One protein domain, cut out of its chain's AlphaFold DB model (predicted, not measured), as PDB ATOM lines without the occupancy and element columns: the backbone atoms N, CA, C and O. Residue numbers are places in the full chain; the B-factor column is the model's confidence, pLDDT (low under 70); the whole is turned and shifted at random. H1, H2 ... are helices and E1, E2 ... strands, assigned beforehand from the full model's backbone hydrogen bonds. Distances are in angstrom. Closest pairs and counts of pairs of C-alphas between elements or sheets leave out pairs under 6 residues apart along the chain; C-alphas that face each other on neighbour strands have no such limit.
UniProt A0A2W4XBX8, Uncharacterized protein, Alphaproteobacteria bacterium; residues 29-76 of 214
ATOM      1  N   GLY A  29     230.336 179.957 300.882       72.19
ATOM      2  CA  GLY A  29     230.789 181.312 301.232       72.19
ATOM      3  C   GLY A  29     230.949 182.261 300.036       72.19
ATOM      4  O   GLY A  29     231.545 183.325 300.159       72.19
ATOM      5  N   GLU A  30     230.430 181.853 298.883       83.56
ATOM      6  CA  GLU A  30     230.209 182.608 297.677       83.56
ATOM      7  C   GLU A  30     229.162 183.719 297.899       83.56
ATOM      8  O   GLU A  30     228.018 183.446 298.291       83.56
ATOM      9  N   PRO A  31     229.507 184.984 297.612       87.44
ATOM     10  CA  PRO A  31     228.552 186.075 297.653       87.44
ATOM     11  C   PRO A  31     227.487 185.927 296.562       87.44
ATOM     12  O   PRO A  31     227.657 185.262 295.538       87.44
ATOM     13  N   ALA A  32     226.359 186.604 296.760       89.44
ATOM     14  CA  ALA A  32     225.378 186.735 295.697       89.44
ATOM     15  C   ALA A  32     225.990 187.496 294.508       89.44
ATOM     16  O   ALA A  32     226.623 188.535 294.687       89.44
ATOM     17  N   LEU A  33     225.763 186.961 293.309       90.69
ATOM     18  CA  LEU A  33     226.185 187.543 292.045       90.69
ATOM     19  C   LEU A  33     224.940 187.923 291.237       90.69
ATOM     20  O   LEU A  33     224.051 187.091 291.000       90.69
ATOM     21  N   TRP A  34     224.873 189.183 290.831       93.12
ATOM     22  CA  TRP A  34     223.814 189.742 290.000       93.12
ATOM     23  C   TRP A  34     224.371 190.099 288.634       93.12
ATOM     24  O   TRP A  34     225.492 190.586 288.521       93.12
ATOM     25  N   ARG A  35     223.559 189.866 287.605       92.94
ATOM     26  CA  ARG A  35     223.884 190.191 286.222       92.94
ATOM     27  C   ARG A  35     222.814 191.116 285.662       92.94
ATOM     28  O   ARG A  35     221.619 190.827 285.788       92.94
ATOM     29  N   ILE A  36     223.255 192.188 285.023       91.12
ATOM     30  CA  ILE A  36     222.431 193.100 284.232       91.12
ATOM     31  C   ILE A  36     223.056 193.128 282.843       91.12
ATOM     32  O   ILE A  36     224.258 193.330 282.737       91.12
ATOM     33  N   ALA A  37     222.279 192.887 281.796       90.62
ATOM     34  CA  ALA A  37     222.796 192.885 280.434       90.62
ATOM     35  C   ALA A  37     221.750 193.417 279.455       90.62
ATOM     36  O   ALA A  37     220.546 193.234 279.678       90.62
ATOM     37  N   ASP A  38     222.231 194.035 278.385       88.25
ATOM     38  CA  ASP A  38     221.471 194.431 277.202       88.25
ATOM     39  C   ASP A  38     222.170 193.924 275.920       88.25
ATOM     40  O   ASP A  38     222.837 192.887 275.955       88.25
ATOM     41  N   ASP A  39     221.941 194.580 274.777       91.12
ATOM     42  CA  ASP A  39     222.416 194.126 273.467       91.12
ATOM     43  C   ASP A  39     223.944 194.211 273.305       91.12
ATOM     44  O   ASP A  39     224.519 193.421 272.549       91.12
ATOM     45  N   ASP A  40     224.608 195.149 273.984       90.06
ATOM     46  CA  ASP A  40     226.045 195.399 273.826       90.06
ATOM     47  C   ASP A  40     226.811 195.588 275.143       90.06
ATOM     48  O   ASP A  40     228.041 195.687 275.116       90.06
ATOM     49  N   SER A  41     226.114 195.578 276.281       87.88
ATOM     50  CA  SER A  41     226.675 195.873 277.592       87.88
ATOM     51  C   SER A  41     226.259 194.847 278.644       87.88
ATOM     52  O   SER A  41     225.151 194.306 278.655       87.88
ATOM     53  N   GLU A  42     227.167 194.588 279.583       92.00
ATOM     54  CA  GLU A  42     226.942 193.669 280.690       92.00
ATOM     55  C   GLU A  42     227.617 194.177 281.965       92.00
ATOM     56  O   GLU A  42     228.775 194.582 281.958       92.00
ATOM     57  N   ILE A  43     226.879 194.135 283.073       93.19
ATOM     58  CA  ILE A  43     227.335 194.504 284.407       93.19
ATOM     59  C   ILE A  43     227.145 193.304 285.325       93.19
ATOM     60  O   ILE A  43     226.036 192.780 285.484       93.19
ATOM     61  N   TRP A  44     228.232 192.918 285.982       93.69
ATOM     62  CA  TRP A  44     228.229 191.963 287.077       93.69
ATOM     63  C   TRP A  44     228.421 192.710 288.389       93.69
ATOM     64  O   TRP A  44     229.363 193.481 288.539       93.69
ATOM     65  N   LEU A  45     227.522 192.477 289.342       93.06
ATOM     66  CA  LEU A  45     227.582 193.074 290.670       93.06
ATOM     67  C   LEU A  45     227.645 191.963 291.711       93.06
ATOM     68  O   LEU A  45     226.853 191.022 291.672       93.06
ATOM     69  N   PHE A  46     228.554 192.094 292.667       90.88
ATOM     70  CA  PHE A  46     228.585 191.298 293.888       90.88
ATOM     71  C   PHE A  46     229.007 192.198 295.052       90.88
ATOM     72  O   PHE A  46     229.623 193.240 294.846       90.88
ATOM     73  N   GLY A  47     228.627 191.825 296.274       85.25
ATOM     74  CA  GLY A  47     228.986 192.596 297.466       85.25
ATOM     75  C   GLY A  47     230.425 192.334 297.906       85.25
ATOM     76  O   GLY A  47     230.877 191.186 297.893       85.25
ATOM     77  N   SER A  48     231.122 193.378 298.351       79.12
ATOM     78  CA  SER A  48     232.414 193.254 299.025       79.12
ATOM     79  C   SER A  48     232.234 192.782 300.477       79.12
ATOM     80  O   SER A  48     231.244 193.090 301.146       79.12
ATOM     81  N   VAL A  49     233.193 191.996 300.982       71.19
ATOM     82  CA  VAL A  49     233.250 191.574 302.391       71.19
ATOM     83  C   VAL A  49     234.578 192.029 302.975       71.19
ATOM     84  O   VAL A  49     235.626 191.469 302.672       71.19
ATOM     85  N   HIS A  50     234.535 193.048 303.830       74.88
ATOM     86  CA  HIS A  50     235.745 193.657 304.394       74.88
ATOM     87  C   HIS A  50     236.395 192.835 305.515       74.88
ATOM     88  O   HIS A  50     237.562 193.049 305.833       74.88
ATOM     89  N   VAL A  51     235.664 191.890 306.112       75.62
ATOM     90  CA  VAL A  51     236.198 190.983 307.136       75.62
ATOM     91  C   VAL A  51     235.756 189.560 306.813       75.62
ATOM     92  O   VAL A  51     234.662 189.136 307.185       75.62
ATOM     93  N   LEU A  52     236.602 188.831 306.086       79.81
ATOM     94  CA  LEU A  52     236.336 187.457 305.670       79.81
ATOM     95  C   LEU A  52     237.254 186.474 306.426       79.81
ATOM     96  O   LEU A  52     238.465 186.707 306.482       79.81
ATOM     97  N   PRO A  53     236.728 185.379 307.008       80.50
ATOM     98  CA  PRO A  53     237.567 184.309 307.543       80.50
ATOM     99  C   PRO A  53     238.466 183.705 306.455       80.50
ATOM    100  O   PRO A  53     238.040 183.530 305.316       80.50
ATOM    101  N   ALA A  54     239.704 183.355 306.807       78.31
ATOM    102  CA  ALA A  54     240.692 182.854 305.844       78.31
ATOM    103  C   ALA A  54     240.321 181.498 305.211       78.31
ATOM    104  O   ALA A  54     240.850 181.139 304.166       78.31
ATOM    105  N   ASP A  55     239.443 180.739 305.861       80.25
ATOM    106  CA  ASP A  55     238.934 179.436 305.434       80.25
ATOM    107  C   ASP A  55     237.678 179.534 304.553       80.25
ATOM    108  O   ASP A  55     237.160 178.517 304.090       80.25
ATOM    109  N   VAL A  56     237.186 180.749 304.280       82.12
ATOM    110  CA  VAL A  56     236.047 180.956 303.384       82.12
ATOM    111  C   VAL A  56     236.521 181.121 301.941       82.12
ATOM    112  O   VAL A  56     237.064 182.152 301.540       82.12
ATOM    113  N   HIS A  57     236.238 180.105 301.128       84.62
ATOM    114  CA  HIS A  57     236.430 180.137 299.679       84.62
ATOM    115  C   HIS A  57     235.264 180.869 298.999       84.62
ATOM    116  O   HIS A  57     234.280 180.255 298.595       84.62
ATOM    117  N   TRP A  58     235.369 182.195 298.902       86.38
ATOM    118  CA  TRP A  58     234.342 183.044 298.286       86.38
ATOM    119  C   TRP A  58     234.419 183.084 296.754       86.38
ATOM    120  O   TRP A  58     233.400 183.265 296.092       86.38
ATOM    121  N   LEU A  59     235.622 182.924 296.190       88.56
ATOM    122  CA  LEU A  59     235.858 182.983 294.751       88.56
ATOM    123  C   LEU A  59     235.440 181.661 294.099       88.56
ATOM    124  O   LEU A  59     236.232 180.729 293.966       88.56
ATOM    125  N   SER A  60     234.170 181.572 293.713       89.06
ATOM    126  CA  SER A  60     233.653 180.436 292.952       89.06
ATOM    127  C   SER A  60     234.129 180.482 291.492       89.06
ATOM    128  O   SER A  60     234.446 181.563 290.985       89.06
ATOM    129  N   PRO A  61     234.096 179.356 290.750       90.69
ATOM    130  CA  PRO A  61     234.369 179.353 289.310       90.69
ATOM    131  C   PRO A  61     233.489 180.331 288.520       90.69
ATOM    132  O   PRO A  61     233.925 180.896 287.522       90.69
ATOM    133  N   ARG A  62     232.253 180.562 288.977       87.94
ATOM    134  CA  ARG A  62     231.313 181.499 288.357       87.94
ATOM    135  C   ARG A  62     231.737 182.952 288.561       87.94
ATOM    136  O   ARG A  62     231.710 183.719 287.605       87.94
ATOM    137  N   ILE A  63     232.135 183.316 289.781       90.38
ATOM    138  CA  ILE A  63     232.661 184.658 290.067       90.38
ATOM    139  C   ILE A  63     233.991 184.861 289.343       90.38
ATOM    140  O   ILE A  63     234.171 185.898 288.719       90.38
ATOM    141  N   ALA A  64     234.877 183.862 289.352       92.06
ATOM    142  CA  ALA A  64     236.131 183.906 288.606       92.06
ATOM    143  C   ALA A  64     235.890 184.127 287.106       92.06
ATOM    144  O   ALA A  64     236.481 185.022 286.525       92.06
ATOM    145  N   THR A  65     234.937 183.408 286.503       91.81
ATOM    146  CA  THR A  65     234.573 183.594 285.088       91.81
ATOM    147  C   THR A  65     234.045 185.006 284.808       91.81
ATOM    148  O   THR A  65     234.396 185.595 283.790       91.81
ATOM    149  N   ALA A  66     233.208 185.558 285.694       91.06
ATOM    150  CA  ALA A  66     232.703 186.923 285.547       91.06
ATOM    151  C   ALA A  66     233.823 187.971 285.679       91.06
ATOM    152  O   ALA A  66     233.835 188.938 284.925       91.06
ATOM    153  N   LEU A  67     234.775 187.760 286.596       91.31
ATOM    154  CA  LEU A  67     235.944 188.625 286.773       91.31
ATOM    155  C   LEU A  67     236.904 188.545 285.577       91.31
ATOM    156  O   LEU A  67     237.295 189.580 285.053       91.31
ATOM    157  N   ASP A  68     237.238 187.340 285.111       93.50
ATOM    158  CA  ASP A  68     238.152 187.121 283.979       93.50
ATOM    159  C   ASP A  68     237.584 187.660 282.656       93.50
ATOM    160  O   ASP A  68     238.333 188.020 281.746       93.50
ATOM    161  N   GLY A  69     236.255 187.693 282.532       90.94
ATOM    162  CA  GLY A  69     235.557 188.248 281.376       90.94
ATOM    163  C   GLY A  69     235.357 189.765 281.419       90.94
ATOM    164  O   GLY A  69     234.991 190.338 280.393       90.94
ATOM    165  N   ALA A  70     235.569 190.414 282.567       93.44
ATOM    166  CA  ALA A  70     235.316 191.840 282.728       93.44
ATOM    167  C   ALA A  70     236.418 192.685 282.072       93.44
ATOM    168  O   ALA A  70     237.611 192.444 282.257       93.44
ATOM    169  N   GLU A  71     236.017 193.713 281.323       93.44
ATOM    170  CA  GLU A  71     236.962 194.676 280.743       93.44
ATOM    171  C   GLU A  71     237.478 195.678 281.787       93.44
ATOM    172  O   GLU A  71     238.617 196.136 281.698       93.44
ATOM    173  N   GLU A  72     236.656 195.986 282.792       91.25
ATOM    174  CA  GLU A  72     236.978 196.880 283.903       91.25
ATOM    175  C   GLU A  72     236.446 196.325 285.228       91.25
ATOM    176  O   GLU A  72     235.397 195.682 285.287       91.25
ATOM    177  N   PHE A  73     237.170 196.627 286.306       89.69
ATOM    178  CA  PHE A  73     236.753 196.364 287.677       89.69
ATOM    179  C   PHE A  73     236.555 197.697 288.398       89.69
ATOM    180  O   PHE A  73     237.490 198.490 288.509       89.69
ATOM    181  N   VAL A  74     235.335 197.947 288.869       89.25
ATOM    182  CA  VAL A  74     234.947 199.215 289.495       89.25
ATOM    183  C   VAL A  74     234.548 198.962 290.942       89.25
ATOM    184  O   VAL A  74     233.721 198.098 291.224       89.25
ATOM    185  N   THR A  75     235.116 199.749 291.850       88.12
ATOM    186  CA  THR A  75     234.749 199.800 293.269       88.12
ATOM    187  C   THR A  75     234.009 201.099 293.579       88.12
ATOM    188  O   THR A  75     234.031 202.055 292.805       88.12
ATOM    189  N   GLU A  76     233.349 201.159 294.733       83.94
ATOM    190  CA  GLU A  76     232.552 202.315 295.157       83.94
ATOM    191  C   GLU A  76     233.393 203.587 295.346       83.94
ATOM    192  O   GLU A  76     232.881 204.701 295.247       83.94
TER     193      GLU A  76
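What this domain is: This is residues 29 to 76 of the 214 residues of an uncharacterized protein of Alphaproteobacteria bacterium (UniProt A0A2W4XBX8). This domain has little regular structure: a two-stranded hairpin, E1 and E2, with one short helix, H1, over one of its faces. The hairpin's turn lies toward one end of the long axis and the loop of residues 47 to 60 toward the other. The printed part has 48 residues, with 18 in named elements, in the order E1, E2, H1; the sheet is antiparallel and the class mixed. It is elongated, 39 by 23 by 16 A, and only just loose, close to compact, with a radius of gyration of the C-alphas of 11.9 A.

Where its parts are: E1, residues 33 to 37, begins at C-alpha (226.185, 187.543, 292.045) and spans 13.2 A. E2, residues 42 to 46, spans 13.5 A. H1, residues 61 to 68, spans 10.2 A and ends at C-alpha (238.152, 187.121, 283.979).

How they stand to each other: The hairpin strands E1 and E2 are antiparallel at 163 degrees, with N 34 and O 45 2.8 A apart, within hydrogen-bond range. The closest C-alphas of E2 and H1, Trp 44 and Ala 66, are 6.9 A apart. In H1 every O i to N i+4 pair is within hydrogen-bond range.

The domain as a whole: The farthest C-alphas, Asp 39 and Asp 55, are 38.9 A apart. The printed part has no cut; the link E2 to H1 is long. No printed residue is under 70 in pLDDT.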